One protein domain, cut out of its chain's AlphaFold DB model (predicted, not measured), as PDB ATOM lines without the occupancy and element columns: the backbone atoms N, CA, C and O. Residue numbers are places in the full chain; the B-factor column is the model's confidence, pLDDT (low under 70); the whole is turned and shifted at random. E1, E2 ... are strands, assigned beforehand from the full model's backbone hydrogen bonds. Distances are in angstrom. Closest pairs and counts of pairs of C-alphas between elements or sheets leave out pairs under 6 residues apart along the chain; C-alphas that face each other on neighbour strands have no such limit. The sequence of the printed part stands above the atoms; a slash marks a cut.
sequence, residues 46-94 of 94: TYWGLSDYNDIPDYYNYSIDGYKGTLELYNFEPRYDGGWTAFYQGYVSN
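What this domain is: This is residues 46 to 94 of the 94 residues of an uncharacterized protein of Bacillus licheniformis (UniProt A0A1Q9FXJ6). A long hairpin of two bent strands, E3 and E4, makes the length of a narrow rod, with E2 beside E3 near one end and the short E1 beside E4 near the other. Together they form one sheet, curled like part of a barrel and strongly twisted, and the whole is loose. The printed part has 49 residues and is all strand, with no named helix and strands E1, E2, E3, E4 along the chain; the order across the sheet is E1, E4, E3, E2, all antiparallel. The radius of gyration of the C-alphas is 12.2 A, and the spans are 36 by 16 by 13 A.

Where its parts are: Find C-alpha 46 at (224.251, 190.594, 153.341), where E1, residues 46 to 48, begins. E2 is residues 59 to 64, 15.8 A long. E3, residues 67 to 79, runs 29.1 A and bends by 71 degrees at residue 70. E4, residues 83 to 93, runs 30.6 A, bends by 58 degrees at residue 90 and ends at C-alpha 93, (231.073, 212.829, 147.815).

How they stand to each other: Look first at edge strand E1, antiparallel to E4: N 47 and O 84 are 2.9 A apart, within hydrogen-bond range. E1 and E2 are apart. E2, the other edge strand, forms a hairpin with E3, where N 62 and O 69 are 2.8 A apart. E3 and E4 form the next hairpin, with N 77 and O 85 at 2.8 A. E2, E3 and E4 are a meander, each strand the antiparallel neighbour of the one before; with E1, neighbour of E4, they make a Greek key.

The domain as a whole: The C-alphas farthest apart, those of Tyr 80 and Asn 94, are 37.0 A apart. The printed part has no cut and no long link. Confidence is low, under 70, at residues 50 to 53.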
ATOM      1  N   THR A  46     224.627 191.894 152.779       91.81
ATOM      2  CA  THR A  46     224.251 190.594 153.341       91.81
ATOM      3  C   THR A  46     225.436 190.008 154.082       91.81
ATOM      4  O   THR A  46     226.505 189.843 153.496       91.81
ATOM      5  N   TYR A  47     225.216 189.661 155.342       88.38
ATOM      6  CA  TYR A  47     226.195 188.981 156.168       88.38
ATOM      7  C   TYR A  47     225.769 187.529 156.380       88.38
ATOM      8  O   TYR A  47     224.683 187.254 156.895       88.38
ATOM      9  N   TRP A  48     226.628 186.604 155.950       83.88
ATOM     10  CA  TRP A  48     226.427 185.161 156.067       83.88
ATOM     11  C   TRP A  48     227.247 184.621 157.233       83.88
ATOM     12  O   TRP A  48     228.406 184.997 157.389       83.88
ATOM     13  N   GLY A  49     226.665 183.736 158.041       71.00
ATOM     14  CA  GLY A  49     227.374 183.104 159.158       71.00
ATOM     15  C   GLY A  49     227.617 184.004 160.374       71.00
ATOM     16  O   GLY A  49     228.181 183.531 161.356       71.00
ATOM     17  N   LEU A  50     227.170 185.266 160.344       67.62
ATOM     18  CA  LEU A  50     227.074 186.089 161.548       67.62
ATOM     19  C   LEU A  50     225.862 185.623 162.351       67.62
ATOM     20  O   LEU A  50     224.723 185.759 161.901       67.62
ATOM     21  N   SER A  51     226.128 185.014 163.506       61.00
ATOM     22  CA  SER A  51     225.083 184.447 164.366       61.00
ATOM     23  C   SER A  51     224.386 185.519 165.201       61.00
ATOM     24  O   SER A  51     223.216 185.351 165.539       61.00
ATOM     25  N   ASP A  52     225.052 186.650 165.448       69.94
ATOM     26  CA  ASP A  52     224.565 187.699 166.334       69.94
ATOM     27  C   ASP A  52     224.521 189.068 165.650       69.94
ATOM     28  O   ASP A  52     225.327 189.407 164.786       69.94
ATOM     29  N   TYR A  53     223.566 189.893 166.086       69.69
ATOM     30  CA  TYR A  53     223.429 191.282 165.639       69.69
ATOM     31  C   TYR A  53     224.713 192.097 165.855       69.69
ATOM     32  O   TYR A  53     225.060 192.920 165.015       69.69
ATOM     33  N   ASN A  54     225.430 191.846 166.954       81.88
ATOM     34  CA  ASN A  54     226.628 192.606 167.326       81.88
ATOM     35  C   ASN A  54     227.786 192.451 166.330       81.88
ATOM     36  O   ASN A  54     228.739 193.223 166.389       81.88
ATOM     37  N   ASP A  55     227.721 191.468 165.431       86.44
ATOM     38  CA  ASP A  55     228.713 191.308 164.375       86.44
ATOM     39  C   ASP A  55     228.431 192.204 163.151       86.44
ATOM     40  O   ASP A  55     229.290 192.347 162.277       86.44
ATOM     41  N   ILE A  56     227.239 192.808 163.052       90.94
ATOM     42  CA  ILE A  56     226.894 193.742 161.975       90.94
ATOM     43  C   ILE A  56     227.494 195.113 162.317       90.94
ATOM     44  O   ILE A  56     227.111 195.708 163.322       90.94
ATOM     45  N   PRO A  57     228.397 195.665 161.490       92.19
ATOM     46  CA  PRO A  57     229.003 196.955 161.776       92.19
ATOM     47  C   PRO A  57     227.988 198.088 161.609       92.19
ATOM     48  O   PRO A  57     227.268 198.139 160.608       92.19
ATOM     49  N   ASP A  58     228.009 199.051 162.531       94.56
ATOM     50  CA  ASP A  58     227.179 200.262 162.474       94.56
ATOM     51  C   ASP A  58     227.513 201.166 161.277       94.56
ATOM     52  O   ASP A  58     226.692 201.974 160.853       94.56
ATOM     53  N   TYR A  59     228.710 201.025 160.699       96.31
ATOM     54  CA  TYR A  59     229.187 201.857 159.597       96.31
ATOM     55  C   TYR A  59     229.734 201.026 158.437       96.31
ATOM     56  O   TYR A  59     230.478 200.064 158.632       96.31
ATOM     57  N   TYR A  60     229.416 201.443 157.213       95.00
ATOM     58  CA  TYR A  60     229.860 200.804 155.980       95.00
ATOM     59  C   TYR A  60     230.617 201.784 155.081       95.00
ATOM     60  O   TYR A  60     230.138 202.880 154.789       95.00
ATOM     61  N   ASN A  61     231.789 201.373 154.594       96.38
ATOM     62  CA  ASN A  61     232.578 202.159 153.649       96.38
ATOM     63  C   ASN A  61     232.006 202.011 152.234       96.38
ATOM     64  O   ASN A  61     232.121 200.955 151.616       96.38
ATOM     65  N   TYR A  62     231.417 203.080 151.707       95.81
ATOM     66  CA  TYR A  62     230.848 203.121 150.365       95.81
ATOM     67  C   TYR A  62     231.860 203.662 149.357       95.81
ATOM     68  O   TYR A  62     232.487 204.697 149.581       95.81
ATOM     69  N   SER A  63     231.997 202.972 148.226       95.44
ATOM     70  CA  SER A  63     232.814 203.411 147.094       95.44
ATOM     71  C   SER A  63     232.215 202.888 145.791       95.44
ATOM     72  O   SER A  63     232.536 201.778 145.367       95.44
ATOM     73  N   ILE A  64     231.333 203.665 145.162       92.88
ATOM     74  CA  ILE A  64     230.645 203.292 143.914       92.88
ATOM     75  C   ILE A  64     230.520 204.529 143.017       92.88
ATOM     76  O   ILE A  64     230.264 205.625 143.509       92.88
ATOM     77  N   ASP A  65     230.714 204.357 141.703       90.44
ATOM     78  CA  ASP A  65     230.590 205.420 140.687       90.44
ATOM     79  C   ASP A  65     231.410 206.689 141.002       90.44
ATOM     80  O   ASP A  65     231.002 207.815 140.730       90.44
ATOM     81  N   GLY A  66     232.580 206.510 141.621       90.25
ATOM     82  CA  GLY A  66     233.471 207.605 142.019       90.25
ATOM     83  C   GLY A  66     233.080 208.322 143.315       90.25
ATOM     84  O   GLY A  66     233.906 209.051 143.854       90.25
ATOM     85  N   TYR A  67     231.896 208.063 143.870       93.00
ATOM     86  CA  TYR A  67     231.504 208.575 145.180       93.00
ATOM     87  C   TYR A  67     232.100 207.737 146.296       93.00
ATOM     88  O   TYR A  67     232.031 206.505 146.260       93.00
ATOM     89  N   LYS A  68     232.622 208.407 147.320       95.19
ATOM     90  CA  LYS A  68     233.176 207.782 148.518       95.19
ATOM     91  C   LYS A  68     232.575 208.399 149.771       95.19
ATOM     92  O   LYS A  68     232.272 209.587 149.814       95.19
ATOM     93  N   GLY A  69     232.411 207.581 150.800       95.38
ATOM     94  CA  GLY A  69     231.970 208.044 152.108       95.38
ATOM     95  C   GLY A  69     231.594 206.891 153.022       95.38
ATOM     96  O   GLY A  69     231.753 205.720 152.674       95.38
ATOM     97  N   THR A  70     231.081 207.243 154.190       97.25
ATOM     98  CA  THR A  70     230.639 206.281 155.194       97.25
ATOM     99  C   THR A  70     229.125 206.323 155.279       97.25
ATOM    100  O   THR A  70     228.534 207.394 155.411       97.25
ATOM    101  N   LEU A  71     228.499 205.156 155.198       97.62
ATOM    102  CA  LEU A  71     227.072 204.989 155.423       97.62
ATOM    103  C   LEU A  71     226.844 204.433 156.828       97.62
ATOM    104  O   LEU A  71     227.602 203.586 157.288       97.62
ATOM    105  N   GLU A  72     225.792 204.888 157.485       97.44
ATOM    106  CA  GLU A  72     225.347 204.456 158.805       97.44
ATOM    107  C   GLU A  72     224.234 203.412 158.680       97.44
ATOM    108  O   GLU A  72     223.345 203.525 157.827       97.44
ATOM    109  N   LEU A  73     224.300 202.383 159.518       95.69
ATOM    110  CA  LEU A  73     223.286 201.351 159.654       95.69
ATOM    111  C   LEU A  73     222.010 201.980 160.213       95.69
ATOM    112  O   LEU A  73     222.016 202.540 161.303       95.69
ATOM    113  N   TYR A  74     220.900 201.857 159.492       95.75
ATOM    114  CA  TYR A  74     219.607 202.371 159.962       95.75
ATOM    115  C   TYR A  74     218.568 201.271 160.181       95.75
ATOM    116  O   TYR A  74     217.567 201.492 160.859       95.75
ATOM    117  N   ASN A  75     218.771 200.099 159.580       94.44
ATOM    118  CA  ASN A  75     217.910 198.941 159.757       94.44
ATOM    119  C   ASN A  75     218.691 197.660 159.473       94.44
ATOM    120  O   ASN A  75     219.654 197.664 158.707       94.44
ATOM    121  N   PHE A  76     218.231 196.546 160.023       92.06
ATOM    122  CA  PHE A  76     218.693 195.221 159.643       92.06
ATOM    123  C   PHE A  76     217.576 194.202 159.864       92.06
ATOM    124  O   PHE A  76     216.698 194.388 160.701       92.06
ATOM    125  N   GLU A  77     217.602 193.123 159.093       92.56
ATOM    126  CA  GLU A  77     216.568 192.092 159.111       92.56
ATOM    127  C   GLU A  77     217.210 190.700 159.120       92.56
ATOM    128  O   GLU A  77     218.146 190.456 158.342       92.56
ATOM    129  N   PRO A  78     216.725 189.770 159.964       90.75
ATOM    130  CA  PRO A  78     217.174 188.387 159.921       90.75
ATOM    131  C   PRO A  78     216.702 187.724 158.624       90.75
ATOM    132  O   PRO A  78     215.611 187.986 158.116       90.75
ATOM    133  N   ARG A  79     217.524 186.832 158.081       86.88
ATOM    134  CA  ARG A  79     217.235 186.056 156.872       86.88
ATOM    135  C   ARG A  79     216.879 184.626 157.250       86.88
ATOM    136  O   ARG A  79     217.490 184.044 158.140       86.88
ATOM    137  N   TYR A  80     215.957 184.030 156.496       83.69
ATOM    138  CA  TYR A  80     215.526 182.640 156.696       83.69
ATOM    139  C   TYR A  80     216.670 181.614 156.564       83.69
ATOM    140  O   TYR A  80     216.626 180.565 157.191       83.69
ATOM    141  N   ASP A  81     217.710 181.941 155.793       84.06
ATOM    142  CA  ASP A  81     218.887 181.087 155.569       84.06
ATOM    143  C   ASP A  81     219.984 181.236 156.652       84.06
ATOM    144  O   ASP A  81     221.096 180.755 156.484       84.06
ATOM    145  N   GLY A  82     219.707 181.916 157.774       78.56
ATOM    146  CA  GLY A  82     220.663 182.016 158.890       78.56
ATOM    147  C   GLY A  82     221.730 183.103 158.722       78.56
ATOM    148  O   GLY A  82     222.897 182.905 159.047       78.56
ATOM    149  N   GLY A  83     221.332 184.269 158.214       88.81
ATOM    150  CA  GLY A  83     222.191 185.451 158.126       88.81
ATOM    151  C   GLY A  83     221.395 186.733 158.322       88.81
ATOM    152  O   GLY A  83     220.221 186.696 158.689       88.81
ATOM    153  N   TRP A  84     222.004 187.870 158.004       91.75
ATOM    154  CA  TRP A  84     221.392 189.183 158.197       91.75
ATOM    155  C   TRP A  84     221.472 190.030 156.933       91.75
ATOM    156  O   TRP A  84     222.442 189.962 156.176       91.75
ATOM    157  N   THR A  85     220.440 190.834 156.697       93.44
ATOM    158  CA  THR A  85     220.467 191.903 155.697       93.44
ATOM    159  C   THR A  85     220.539 193.225 156.437       93.44
ATOM    160  O   THR A  85     219.595 193.581 157.128       93.44
ATOM    161  N   ALA A  86     221.646 193.940 156.292       94.50
ATOM    162  CA  ALA A  86     221.854 195.260 156.864       94.50
ATOM    163  C   ALA A  86     221.573 196.342 155.818       94.50
ATOM    164  O   ALA A  86     221.928 196.189 154.645       94.50
ATOM    165  N   PHE A  87     220.950 197.432 156.247       96.38
ATOM    166  CA  PHE A  87     220.581 198.560 155.409       96.38
ATOM    167  C   PHE A  87     221.297 199.813 155.893       96.38
ATOM    168  O   PHE A  87     221.127 200.236 157.038       96.38
ATOM    169  N   TYR A  88     222.067 200.419 154.996       97.38
ATOM    170  CA  TYR A  88     222.880 201.587 155.287       97.38
ATOM    171  C   TYR A  88     222.413 202.821 154.512       97.38
ATOM    172  O   TYR A  88     221.883 202.721 153.396       97.38
ATOM    173  N   GLN A  89     222.630 203.994 155.103       97.56
ATOM    174  CA  GLN A  89     222.333 205.290 154.503       97.56
ATOM    175  C   GLN A  89     223.356 206.358 154.901       97.56
ATOM    176  O   GLN A  89     223.988 206.260 155.942       97.56
ATOM    177  N   GLY A  90     223.527 207.394 154.090       97.12
ATOM    178  CA  GLY A  90     224.483 208.458 154.380       97.12
ATOM    179  C   GLY A  90     224.798 209.321 153.170       97.12
ATOM    180  O   GLY A  90     224.391 209.027 152.046       97.12
ATOM    181  N   TYR A  91     225.526 210.406 153.411       95.12
ATOM    182  CA  TYR A  91     226.014 211.286 152.356       95.12
ATOM    183  C   TYR A  91     227.400 210.840 151.894       95.12
ATOM    184  O   TYR A  91     228.260 210.496 152.705       95.12
ATOM    185  N   VAL A  92     227.617 210.867 150.585       95.00
ATOM    186  CA  VAL A  92     228.884 210.516 149.936       95.00
ATOM    187  C   VAL A  92     229.276 211.628 148.974       95.00
ATOM    188  O   VAL A  92     228.400 212.336 148.471       95.00
ATOM    189  N   SER A  93     230.571 211.785 148.711       92.00
ATOM    190  CA  SER A  93     231.073 212.829 147.815       92.00
ATOM    191  C   SER A  93     232.061 212.312 146.773       92.00
ATOM    192  O   SER A  93     232.659 211.246 146.947       92.00
ATOM    193  N   ASN A  94     232.183 213.054 145.671       90.69
ATOM    194  CA  ASN A  94     233.139 212.838 144.579       90.69
ATOM    195  C   ASN A  94     234.022 214.080 144.407       90.69
ATOM    196  O   ASN A  94     233.447 215.195 144.341       90.69
TER     197      ASN A  94